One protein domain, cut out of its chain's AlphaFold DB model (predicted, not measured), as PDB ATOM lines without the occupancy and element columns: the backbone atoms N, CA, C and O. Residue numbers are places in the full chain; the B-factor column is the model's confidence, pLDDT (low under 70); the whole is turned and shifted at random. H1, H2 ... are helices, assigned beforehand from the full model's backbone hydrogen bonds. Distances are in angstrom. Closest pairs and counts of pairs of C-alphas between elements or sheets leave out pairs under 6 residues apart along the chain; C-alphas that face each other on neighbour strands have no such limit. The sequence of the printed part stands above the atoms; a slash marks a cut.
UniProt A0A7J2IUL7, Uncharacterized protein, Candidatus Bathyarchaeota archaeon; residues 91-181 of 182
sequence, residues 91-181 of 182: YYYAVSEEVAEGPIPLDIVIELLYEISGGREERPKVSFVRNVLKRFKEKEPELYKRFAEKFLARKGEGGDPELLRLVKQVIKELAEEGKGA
ATOM      1  N   TYR A  91     181.902 138.171 129.733       81.94
ATOM      2  CA  TYR A  91     180.869 138.803 130.565       81.94
ATOM      3  C   TYR A  91     181.446 139.589 131.736       81.94
ATOM      4  O   TYR A  91     180.930 140.652 132.054       81.94
ATOM      5  N   TYR A  92     182.514 139.092 132.363       82.94
ATOM      6  CA  TYR A  92     183.180 139.843 133.423       82.94
ATOM      7  C   TYR A  92     183.735 141.153 132.868       82.94
ATOM      8  O   TYR A  92     183.441 142.197 133.429       82.94
ATOM      9  N   TYR A  93     184.440 141.115 131.733       81.31
ATOM     10  CA  TYR A  93     184.949 142.329 131.091       81.31
ATOM     11  C   TYR A  93     183.827 143.261 130.646       81.31
ATOM     12  O   TYR A  93     183.895 144.453 130.909       81.31
ATOM     13  N   ALA A  94     182.752 142.727 130.062       83.50
ATOM     14  CA  ALA A  94     181.609 143.538 129.657       83.50
ATOM     15  C   ALA A  94     180.953 144.287 130.823       83.50
ATOM     16  O   ALA A  94     180.526 145.421 130.636       83.50
ATOM     17  N   VAL A  95     180.865 143.669 132.006       85.06
ATOM     18  CA  VAL A  95     180.354 144.348 133.203       85.06
ATOM     19  C   VAL A  95     181.411 145.287 133.772       85.06
ATOM     20  O   VAL A  95     181.110 146.444 134.028       85.06
ATOM     21  N   SER A  96     182.641 144.798 133.943       81.69
ATOM     22  CA  SER A  96     183.756 145.539 134.525       81.69
ATOM     23  C   SER A  96     183.985 146.837 133.766       81.69
ATOM     24  O   SER A  96     183.799 147.866 134.380       81.69
ATOM     25  N   GLU A  97     184.267 146.800 132.459       81.88
ATOM     26  CA  GLU A  97     184.563 147.980 131.626       81.88
ATOM     27  C   GLU A  97     183.415 148.993 131.578       81.88
ATOM     28  O   GLU A  97     183.640 150.200 131.521       81.88
ATOM     29  N   GLU A  98     182.167 148.518 131.575       84.62
ATOM     30  CA  GLU A  98     181.020 149.419 131.509       84.62
ATOM     31  C   GLU A  98     180.698 150.054 132.854       84.62
ATOM     32  O   GLU A  98     180.109 151.130 132.893       84.62
ATOM     33  N   VAL A  99     181.052 149.414 133.961       79.06
ATOM     34  CA  VAL A  99     180.652 149.850 135.302       79.06
ATOM     35  C   VAL A  99     181.821 150.478 136.066       79.06
ATOM     36  O   VAL A  99     181.599 151.255 136.990       79.06
ATOM     37  N   ALA A 100     183.057 150.177 135.674       74.12
ATOM     38  CA  ALA A 100     184.293 150.705 136.233       74.12
ATOM     39  C   ALA A 100     185.431 150.693 135.196       74.12
ATOM     40  O   ALA A 100     185.511 149.849 134.314       74.12
ATOM     41  N   GLU A 101     186.427 151.558 135.362       67.62
ATOM     42  CA  GLU A 101     187.658 151.502 134.551       67.62
ATOM     43  C   GLU A 101     188.658 150.437 135.067       67.62
ATOM     44  O   GLU A 101     189.857 150.499 134.799       67.62
ATOM     45  N   GLY A 102     188.192 149.457 135.853       66.75
ATOM     46  CA  GLY A 102     189.035 148.464 136.520       66.75
ATOM     47  C   GLY A 102     188.251 147.270 137.077       66.75
ATOM     48  O   GLY A 102     187.027 147.235 136.952       66.75
ATOM     49  N   PRO A 103     188.940 146.279 137.677       69.06
ATOM     50  CA  PRO A 103     188.319 145.054 138.174       69.06
ATOM     51  C   PRO A 103     187.349 145.332 139.327       69.06
ATOM     52  O   PRO A 103     187.646 146.127 140.220       69.06
ATOM     53  N   ILE A 104     186.219 144.625 139.329       77.31
ATOM     54  CA  ILE A 104     185.145 144.779 140.318       77.31
ATOM     55  C   ILE A 104     184.881 143.451 141.050       77.31
ATOM     56  O   ILE A 104     185.192 142.389 140.503       77.31
ATOM     57  N   PRO A 105     184.310 143.468 142.270       81.75
ATOM     58  CA  PRO A 105     184.024 142.239 143.015       81.75
ATOM     59  C   PRO A 105     183.100 141.282 142.246       81.75
ATOM     60  O   PRO A 105     182.094 141.718 141.675       81.75
ATOM     61  N   LEU A 106     183.382 139.971 142.269       84.94
ATOM     62  CA  LEU A 106     182.575 138.999 141.517       84.94
ATOM     63  C   LEU A 106     181.136 138.889 142.012       84.94
ATOM     64  O   LEU A 106     180.256 138.612 141.201       84.94
ATOM     65  N   ASP A 107     180.878 139.130 143.298       87.00
ATOM     66  CA  ASP A 107     179.508 139.179 143.830       87.00
ATOM     67  C   ASP A 107     178.655 140.190 143.068       87.00
ATOM     68  O   ASP A 107     177.544 139.891 142.646       87.00
ATOM     69  N   ILE A 108     179.213 141.370 142.807       88.31
ATOM     70  CA  ILE A 108     178.520 142.432 142.084       88.31
ATOM     71  C   ILE A 108     178.289 142.038 140.628       88.31
ATOM     72  O   ILE A 108     177.197 142.235 140.102       88.31
ATOM     73  N   VAL A 109     179.280 141.413 139.989       89.06
ATOM     74  CA  VAL A 109     179.134 140.883 138.624       89.06
ATOM     75  C   VAL A 109     178.006 139.853 138.558       89.06
ATOM     76  O   VAL A 109     177.185 139.906 137.645       89.06
ATOM     77  N   ILE A 110     177.952 138.931 139.524       90.81
ATOM     78  CA  ILE A 110     176.930 137.884 139.605       90.81
ATOM     79  C   ILE A 110     175.537 138.502 139.749       90.81
ATOM     80  O   ILE A 110     174.640 138.149 138.986       90.81
ATOM     81  N   GLU A 111     175.364 139.445 140.677       93.00
ATOM     82  CA  GLU A 111     174.071 140.089 140.925       93.00
ATOM     83  C   GLU A 111     173.590 140.892 139.703       93.00
ATOM     84  O   GLU A 111     172.433 140.770 139.306       93.00
ATOM     85  N   LEU A 112     174.472 141.649 139.038       93.62
ATOM     86  CA  LEU A 112     174.106 142.406 137.835       93.62
ATOM     87  C   LEU A 112     173.740 141.483 136.662       93.62
ATOM     88  O   LEU A 112     172.727 141.699 135.995       93.62
ATOM     89  N   LEU A 113     174.528 140.433 136.406       93.31
ATOM     90  CA  LEU A 113     174.233 139.475 135.335       93.31
ATOM     91  C   LEU A 113     172.940 138.695 135.595       93.31
ATOM     92  O   LEU A 113     172.214 138.384 134.646       93.31
ATOM     93  N   TYR A 114     172.629 138.397 136.858       94.50
ATOM     94  CA  TYR A 114     171.371 137.758 137.229       94.50
ATOM     95  C   TYR A 114     170.170 138.616 136.811       94.50
ATOM     96  O   TYR A 114     169.281 138.121 136.114       94.50
ATOM     97  N   GLU A 115     170.175 139.908 137.146       95.81
ATOM     98  CA  GLU A 115     169.073 140.809 136.788       95.81
ATOM     99  C   GLU A 115     168.972 141.023 135.269       95.81
ATOM    100  O   GLU A 115     167.884 140.942 134.700       95.81
ATOM    101  N   ILE A 116     170.104 141.187 134.571       93.12
ATOM    102  CA  ILE A 116     170.119 141.375 133.107       93.12
ATOM    103  C   ILE A 116     169.597 140.126 132.372       93.12
ATOM    104  O   ILE A 116     168.786 140.215 131.437       93.12
ATOM    105  N   SER A 117     170.036 138.937 132.791       91.62
ATOM    106  CA  SER A 117     169.543 137.667 132.235       91.62
ATOM    107  C   SER A 117     168.083 137.392 132.619       91.62
ATOM    108  O   SER A 117     167.382 136.674 131.902       91.62
ATOM    109  N   GLY A 118     167.583 138.016 133.690       92.06
ATOM    110  CA  GLY A 118     166.264 137.752 134.258       92.06
ATOM    111  C   GLY A 118     166.189 136.376 134.917       92.06
ATOM    112  O   GLY A 118     165.158 135.712 134.820       92.06
ATOM    113  N   GLY A 119     167.302 135.905 135.492       91.44
ATOM    114  CA  GLY A 119     167.383 134.589 136.127       91.44
ATOM    115  C   GLY A 119     167.181 133.416 135.161       91.44
ATOM    116  O   GLY A 119     166.708 132.358 135.574       91.44
ATOM    117  N   ARG A 120     167.526 133.582 133.879       89.81
ATOM    118  CA  ARG A 120     167.425 132.528 132.855       89.81
ATOM    119  C   ARG A 120     168.765 131.829 132.637       89.81
ATOM    120  O   ARG A 120     169.824 132.414 132.843       89.81
ATOM    121  N   GLU A 121     168.712 130.571 132.199       89.81
ATOM    122  CA  GLU A 121     169.907 129.822 131.775       89.81
ATOM    123  C   GLU A 121     170.450 130.325 130.427       89.81
ATOM    124  O   GLU A 121     171.643 130.227 130.151       89.81
ATOM    125  N   GLU A 122     169.584 130.908 129.595       88.88
ATOM    126  CA  GLU A 122     169.981 131.498 128.321       88.88
ATOM    127  C   GLU A 122     170.882 132.720 128.535       88.88
ATOM    128  O   GLU A 122     170.550 133.652 129.273       88.88
ATOM    129  N   ARG A 123     172.037 132.727 127.859       89.38
ATOM    130  CA  ARG A 123     173.014 133.809 127.981       89.38
ATOM    131  C   ARG A 123     172.595 135.011 127.132       89.38
ATOM    132  O   ARG A 123     172.486 134.869 125.913       89.38
ATOM    133  N   PRO A 124     172.424 136.207 127.722       89.94
ATOM    134  CA  PRO A 124     172.169 137.411 126.940       89.94
ATOM    135  C   PRO A 124     173.382 137.753 126.073       89.94
ATOM    136  O   PRO A 124     174.516 137.556 126.491       89.94
ATOM    137  N   LYS A 125     173.181 138.343 124.890       91.62
ATOM    138  CA  LYS A 125     174.308 138.829 124.074       91.62
ATOM    139  C   LYS A 125     175.162 139.820 124.876       91.62
ATOM    140  O   LYS A 125     174.630 140.690 125.560       91.62
ATOM    141  N   VAL A 126     176.485 139.764 124.727       89.44
ATOM    142  CA  VAL A 126     177.407 140.694 125.411       89.44
ATOM    143  C   VAL A 126     177.086 142.160 125.086       89.44
ATOM    144  O   VAL A 126     177.104 143.011 125.972       89.44
ATOM    145  N   SER A 127     176.713 142.459 123.838       91.25
ATOM    146  CA  SER A 127     176.276 143.803 123.435       91.25
ATOM    147  C   SER A 127     175.020 144.271 124.175       91.25
ATOM    148  O   SER A 127     174.910 145.449 124.503       91.25
ATOM    149  N   PHE A 128     174.098 143.355 124.479       93.06
ATOM    150  CA  PHE A 128     172.908 143.654 125.269       93.06
ATOM    151  C   PHE A 128     173.277 143.987 126.717       93.06
ATOM    152  O   PHE A 128     172.818 145.001 127.236       93.06
ATOM    153  N   VAL A 129     174.167 143.199 127.332       93.00
ATOM    154  CA  VAL A 129     174.695 143.475 128.681       93.00
ATOM    155  C   VAL A 129     175.313 144.873 128.741       93.00
ATOM    156  O   VAL A 129     174.922 145.676 129.587       93.00
ATOM    157  N   ARG A 130     176.212 145.199 127.799       92.75
ATOM    158  CA  ARG A 130     176.852 146.522 127.736       92.75
ATOM    159  C   ARG A 130     175.835 147.652 127.588       92.75
ATOM    160  O   ARG A 130     175.918 148.652 128.292       92.75
ATOM    161  N   ASN A 131     174.839 147.476 126.720       93.88
ATOM    162  CA  ASN A 131     173.801 148.482 126.505       93.88
ATOM    163  C   ASN A 131     172.969 148.751 127.771       93.88
ATOM    164  O   ASN A 131     172.714 149.906 128.098       93.88
ATOM    165  N   VAL A 132     172.571 147.711 128.512       95.12
ATOM    166  CA  VAL A 132     171.818 147.883 129.769       95.12
ATOM    167  C   VAL A 132     172.634 148.679 130.793       95.12
ATOM    168  O   VAL A 132     172.127 149.640 131.369       95.12
ATOM    169  N   LEU A 133     173.911 148.333 130.973       94.12
ATOM    170  CA  LEU A 133     174.800 149.010 131.924       94.12
ATOM    171  C   LEU A 133     175.107 150.455 131.513       94.12
ATOM    172  O   LEU A 133     175.142 151.350 132.356       94.12
ATOM    173  N   LYS A 134     175.260 150.711 130.211       93.62
ATOM    174  CA  LYS A 134     175.391 152.068 129.680       93.62
ATOM    175  C   LYS A 134     174.149 152.911 129.976       93.62
ATOM    176  O   LYS A 134     174.278 154.007 130.515       93.62
ATOM    177  N   ARG A 135     172.953 152.378 129.707       94.31
ATOM    178  CA  ARG A 135     171.681 153.065 129.991       94.31
ATOM    179  C   ARG A 135     171.488 153.336 131.479       94.31
ATOM    180  O   ARG A 135     170.914 154.361 131.818       94.31
ATOM    181  N   PHE A 136     171.982 152.463 132.357       94.81
ATOM    182  CA  PHE A 136     171.966 152.702 133.801       94.81
ATOM    183  C   PHE A 136     172.769 153.953 134.180       94.81
ATOM    184  O   PHE A 136     172.236 154.825 134.863       94.81
ATOM    185  N   LYS A 137     174.001 154.094 133.669       92.25
ATOM    186  CA  LYS A 137     174.830 155.296 133.885       92.25
ATOM    187  C   LYS A 137     174.152 156.573 133.382       92.25
ATOM    188  O   LYS A 137     174.270 157.618 134.011       92.25
ATOM    189  N   GLU A 138     173.478 156.487 132.236       92.75
ATOM    190  CA  GLU A 138     172.856 157.636 131.571       92.75
ATOM    191  C   GLU A 138     171.527 158.056 132.216       92.75
ATOM    192  O   GLU A 138     171.286 159.248 132.386       92.75
ATOM    193  N   LYS A 139     170.663 157.095 132.566       93.94
ATOM    194  CA  LYS A 139     169.334 157.369 133.135       93.94
ATOM    195  C   LYS A 139     169.377 157.654 134.636       93.94
ATOM    196  O   LYS A 139     168.599 158.476 135.100       93.94
ATOM    197  N   GLU A 140     170.276 157.006 135.378       93.38
ATOM    198  CA  GLU A 140     170.342 157.083 136.844       93.38
ATOM    199  C   GLU A 140     171.757 157.459 137.344       93.38
ATOM    200  O   GLU A 140     172.385 156.704 138.098       93.38
ATOM    201  N   PRO A 141     172.302 158.628 136.946       93.56
ATOM    202  CA  PRO A 141     173.700 158.990 137.202       93.56
ATOM    203  C   PRO A 141     174.044 159.116 138.696       93.56
ATOM    204  O   PRO A 141     175.125 158.705 139.120       93.56
ATOM    205  N   GLU A 142     173.125 159.631 139.520       94.06
ATOM    206  CA  GLU A 142     173.335 159.767 140.970       94.06
ATOM    207  C   GLU A 142     173.339 158.410 141.683       94.06
ATOM    208  O   GLU A 142     174.149 158.159 142.583       94.06
ATOM    209  N   LEU A 143     172.461 157.497 141.257       93.19
ATOM    210  CA  LEU A 143     172.426 156.134 141.782       93.19
ATOM    211  C   LEU A 143     173.694 155.373 141.384       93.19
ATOM    212  O   LEU A 143     174.296 154.713 142.234       93.19
ATOM    213  N   TYR A 144     174.138 155.519 140.133       91.69
ATOM    214  CA  TYR A 144     175.406 154.971 139.659       91.69
ATOM    215  C   TYR A 144     176.593 155.491 140.475       91.69
ATOM    216  O   TYR A 144     177.409 154.692 140.928       91.69
ATOM    217  N   LYS A 145     176.676 156.802 140.731       90.19
ATOM    218  CA  LYS A 145     177.768 157.385 141.524       90.19
ATOM    219  C   LYS A 145     177.828 156.788 142.931       90.19
ATOM    220  O   LYS A 145     178.885 156.328 143.361       90.19
ATOM    221  N   ARG A 146     176.685 156.717 143.624       90.06
ATOM    222  CA  ARG A 146     176.590 156.081 144.951       90.06
ATOM    223  C   ARG A 146     176.997 154.612 144.900       90.06
ATOM    224  O   ARG A 146     177.713 154.142 145.781       90.06
ATOM    225  N   PHE A 147     176.544 153.888 143.881       89.75
ATOM    226  CA  PHE A 147     176.908 152.493 143.672       89.75
ATOM    227  C   PHE A 147     178.421 152.329 143.463       89.75
ATOM    228  O   PHE A 147     179.042 151.512 144.143       89.75
ATOM    229  N   ALA A 148     179.035 153.156 142.615       86.69
ATOM    230  CA  ALA A 148     180.469 153.141 142.356       86.69
ATOM    231  C   ALA A 148     181.291 153.407 143.628       86.69
ATOM    232  O   ALA A 148     182.201 152.646 143.961       86.69
ATOM    233  N   GLU A 149     180.921 154.430 144.399       84.81
ATOM    234  CA  GLU A 149     181.588 154.780 145.657       84.81
ATOM    235  C   GLU A 149     181.482 153.678 146.720       84.81
ATOM    236  O   GLU A 149     182.417 153.462 147.496       84.81
ATOM    237  N   LYS A 150     180.342 152.983 146.790       83.69
ATOM    238  CA  LYS A 150     180.068 152.004 147.852       83.69
ATOM    239  C   LYS A 150     180.531 150.593 147.519       83.69
ATOM    240  O   LYS A 150     180.964 149.895 148.430       83.69
ATOM    241  N   PHE A 151     180.451 150.185 146.256       78.94
ATOM    242  CA  PHE A 151     180.685 148.798 145.847       78.94
ATOM    243  C   PHE A 151     181.931 148.602 144.989       78.94
ATOM    244  O   PHE A 151     182.489 147.508 144.986       78.94
ATOM    245  N   LEU A 152     182.384 149.636 144.275       76.81
ATOM    246  CA  LEU A 152     183.515 149.523 143.348       76.81
ATOM    247  C   LEU A 152     184.794 150.126 143.944       76.81
ATOM    248  O   LEU A 152     185.878 149.584 143.760       76.81
ATOM    249  N   ALA A 153     184.669 151.208 144.720       67.44
ATOM    250  CA  ALA A 153     185.806 151.883 145.349       67.44
ATOM    251  C   ALA A 153     186.306 151.211 146.646       67.44
ATOM    252  O   ALA A 153     187.430 151.476 147.079       67.44
ATOM    253  N   ARG A 154     185.509 150.339 147.287       57.12
ATOM    254  CA  ARG A 154     185.877 149.673 148.550       57.12
ATOM    255  C   ARG A 154     186.120 148.180 148.349       57.12
ATOM    256  O   ARG A 154     185.210 147.418 148.042       57.12
ATOM    257  N   LYS A 155     187.364 147.759 148.593       52.12
ATOM    258  CA  LYS A 155     187.789 146.353 148.632       52.12
ATOM    259  C   LYS A 155     187.220 145.636 149.867       52.12
ATOM    260  O   LYS A 155     187.945 145.408 150.827       52.12
ATOM    261  N   GLY A 156     185.943 145.261 149.825       49.97
ATOM    262  CA  GLY A 156     185.430 144.154 150.642       49.97
ATOM    263  C   GLY A 156     184.784 144.482 151.992       49.97
ATOM    264  O   GLY A 156     184.623 143.565 152.790       49.97
ATOM    265  N   GLU A 157     184.359 145.720 152.258       51.69
ATOM    266  CA  GLU A 157     183.441 145.984 153.380       51.69
ATOM    267  C   GLU A 157     181.998 145.999 152.875       51.69
ATOM    268  O   GLU A 157     181.684 146.727 151.934       51.69
ATOM    269  N   GLY A 158     181.153 145.159 153.487       57.53
ATOM    270  CA  GLY A 158     179.771 144.879 153.091       57.53
ATOM    271  C   GLY A 158     179.018 146.125 152.638       57.53
ATOM    272  O   GLY A 158     178.796 147.053 153.416       57.53
ATOM    273  N   GLY A 159     178.673 146.149 151.353       65.38
ATOM    274  CA  GLY A 159     178.002 147.295 150.767       65.38
ATOM    275  C   GLY A 159     176.554 147.423 151.231       65.38
ATOM    276  O   GLY A 159     175.975 146.501 151.796       65.38
ATOM    277  N   ASP A 160     175.991 148.605 150.997       84.31
ATOM    278  CA  ASP A 160     174.644 148.999 151.412       84.31
ATOM    279  C   ASP A 160     173.578 148.109 150.727       84.31
ATOM    280  O   ASP A 160     173.348 148.261 149.522       84.31
ATOM    281  N   PRO A 161     172.926 147.172 151.449       86.50
ATOM    282  CA  PRO A 161     172.001 146.218 150.837       86.50
ATOM    283  C   PRO A 161     170.797 146.897 150.182       86.50
ATOM    284  O   PRO A 161     170.298 146.415 149.163       86.50
ATOM    285  N   GLU A 162     170.356 148.032 150.728       90.12
ATOM    286  CA  GLU A 162     169.257 148.811 150.163       90.12
ATOM    287  C   GLU A 162     169.683 149.490 148.865       90.12
ATOM    288  O   GLU A 162     168.955 149.448 147.872       90.12
ATOM    289  N   LEU A 163     170.897 150.043 148.824       91.62
ATOM    290  CA  LEU A 163     171.464 150.586 147.593       91.62
ATOM    291  C   LEU A 163     171.594 149.510 146.507       91.62
ATOM    292  O   LEU A 163     171.209 149.754 145.365       91.62
ATOM    293  N   LEU A 164     172.084 148.313 146.849       91.25
ATOM    294  CA  LEU A 164     172.177 147.212 145.886       91.25
ATOM    295  C   LEU A 164     170.791 146.786 145.388       91.25
ATOM    296  O   LEU A 164     170.621 146.555 144.194       91.25
ATOM    297  N   ARG A 165     169.790 146.726 146.273       93.56
ATOM    298  CA  ARG A 165     168.400 146.415 145.908       93.56
ATOM    299  C   ARG A 165     167.840 147.412 144.893       93.56
ATOM    300  O   ARG A 165     167.243 146.987 143.906       93.56
ATOM    301  N   LEU A 166     168.075 148.709 145.100       94.94
ATOM    302  CA  LEU A 166     167.661 149.762 144.167       94.94
ATOM    303  C   LEU A 166     168.355 149.625 142.807       94.94
ATOM    304  O   LEU A 166     167.694 149.662 141.773       94.94
ATOM    305  N   VAL A 167     169.673 149.404 142.801       94.50
ATOM    306  CA  VAL A 167     170.438 149.191 141.561       94.50
ATOM    307  C   VAL A 167     169.907 147.981 140.795       94.50
ATOM    308  O   VAL A 167     169.663 148.071 139.596       94.50
ATOM    309  N   LYS A 168     169.668 146.862 141.485       95.06
ATOM    310  CA  LYS A 168     169.112 145.646 140.882       95.06
ATOM    311  C   LYS A 168     167.749 145.892 140.239       95.06
ATOM    312  O   LYS A 168     167.528 145.443 139.118       95.06
ATOM    313  N   GLN A 169     166.869 146.633 140.914       96.25
ATOM    314  CA  GLN A 169     165.559 146.984 140.371       96.25
ATOM    315  C   GLN A 169     165.684 147.784 139.067       96.25
ATOM    316  O   GLN A 169     165.097 147.393 138.060       96.25
ATOM    317  N   VAL A 170     166.503 148.838 139.053       96.25
ATOM    318  CA  VAL A 170     166.723 149.658 137.850       96.25
ATOM    319  C   VAL A 170     167.307 148.822 136.711       96.25
ATOM    320  O   VAL A 170     166.838 148.888 135.578       96.25
ATOM    321  N   ILE A 171     168.316 147.995 136.992       96.38
ATOM    322  CA  ILE A 171     168.939 147.129 135.982       96.38
ATOM    323  C   ILE A 171     167.927 146.152 135.384       96.38
ATOM    324  O   ILE A 171     167.913 145.957 134.166       96.38
ATOM    325  N   LYS A 172     167.067 145.566 136.220       95.69
ATOM    326  CA  LYS A 172     165.997 144.676 135.778       95.69
ATOM    327  C   LYS A 172     165.019 145.396 134.848       95.69
ATOM    328  O   LYS A 172     164.761 144.898 133.755       95.69
ATOM    329  N   GLU A 173     164.535 146.574 135.238       95.50
ATOM    330  CA  GLU A 173     163.617 147.387 134.426       95.50
ATOM    331  C   GLU A 173     164.246 147.740 133.066       95.50
ATOM    332  O   GLU A 173     163.647 147.523 132.012       95.50
ATOM    333  N   LEU A 174     165.511 148.175 133.054       95.06
ATOM    334  CA  LEU A 174     166.236 148.485 131.818       95.06
ATOM    335  C   LEU A 174     166.452 147.262 130.919       95.06
ATOM    336  O   LEU A 174     166.430 147.394 129.689       95.06
ATOM    337  N   ALA A 175     166.674 146.086 131.509       93.19
ATOM    338  CA  ALA A 175     166.800 144.835 130.773       93.19
ATOM    339  C   ALA A 175     165.456 144.383 130.176       93.19
ATOM    340  O   ALA A 175     165.426 143.881 129.053       93.19
ATOM    341  N   GLU A 176     164.343 144.577 130.881       92.50
ATOM    342  CA  GLU A 176     162.998 144.291 130.368       92.50
ATOM    343  C   GLU A 176     162.624 145.236 129.216       92.50
ATOM    344  O   GLU A 176     162.223 144.765 128.150       92.50
ATOM    345  N   GLU A 177     162.876 146.542 129.364       90.12
ATOM    346  CA  GLU A 177     162.705 147.528 128.285       90.12
ATOM    347  C   GLU A 177     163.515 147.152 127.034       90.12
ATOM    348  O   GLU A 177     163.028 147.244 125.907       90.12
ATOM    349  N   GLY A 178     164.765 146.714 127.221       81.31
ATOM    350  CA  GLY A 178     165.657 146.358 126.119       81.31
ATOM    351  C   GLY A 178     165.248 145.087 125.368       81.31
ATOM    352  O   GLY A 178     165.587 144.957 124.196       81.31
ATOM    353  N   LYS A 179     164.525 144.162 126.017       80.44
ATOM    354  CA  LYS A 179     163.983 142.938 125.394       80.44
ATOM    355  C   LYS A 179     162.708 143.204 124.584       80.44
ATOM    356  O   LYS A 179     162.400 142.432 123.687       80.44
ATOM    357  N   GLY A 180     161.965 144.267 124.903       60.59
ATOM    358  CA  GLY A 180     160.758 144.675 124.170       60.59
ATOM    359  C   GLY A 180     161.023 145.542 122.934       60.59
ATOM    360  O   GLY A 180     160.113 145.759 122.140       60.59
ATOM    361  N   ALA A 181     162.250 146.042 122.772       55.09
ATOM    362  CA  ALA A 181     162.667 146.906 121.665       55.09
ATOM    363  C   ALA A 181     163.400 146.159 120.529       55.09
ATOM    364  O   ALA A 181     163.915 146.803 119.613       55.09
TER     365      ALA A 181
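What this domain is: This is residues 91 to 181 of the 182 residues of an uncharacterized protein of Candidatus Bathyarchaeota archaeon (UniProt A0A7J2IUL7). One long helix, H5, runs along an elongated body; H2 packs on it roughly lengthwise, while H3 and H4 cross it at separate places. H1 packs alongside H3 and stays away from H5. You have 91 printed residues with five named helices, H1 to H5 in chain order, and no named strand: an all-helix domain. It is compact, with a radius of gyration of the C-alphas of 12.1 A, and spans 35 by 22 by 22 A.

How they stand to each other: Begin with H1, residues 91 to 99, which touches H3, residues 126 to 139, at a shallow tilt of 20 degrees, the same way; their closest C-alphas, Ala 94 and Arg 130, are 5.9 A apart. H2, residues 106 to 117, touches residues 168 to 175 alone of H5, residues 161 to 180; the closest C-alphas, Glu 115 and Lys 172, are 5.0 A apart, and the shallow tilt of 34 degrees is only just short of steep. H3 touches residues 170 to 178 alone of H5 at a steep tilt of 61 degrees; look at C-alphas 132 and 175, the closest, 6.0 A apart. H4, residues 141 to 152, touches H5 with residues 143 to 147 alone; the closest C-alphas, Phe 147 and Leu 163, are 7.0 A apart. H1 and H5 are apart. Every O i to N i+4 pair is within hydrogen-bond range in H2, H3, H4 and H5; in H1, 4 of 5 are.

Where its parts are: Find C-alpha 91 at (180.869, 138.803, 130.565), where H1 begins. H3 measures 20.1 A from first to last C-alpha. H5 runs 29.0 A, from C-alpha 161 at (172.001, 146.218, 150.837) to C-alpha 180 at (160.758, 144.675, 124.170).

The domain as a whole: The two farthest C-alphas, Glu 157 and Ala 181, are 37.9 A apart. The printed part has no cut, and no link is long. Confidence is under 70 at residues 101 to 103, 153 to 159 and 180 to 181.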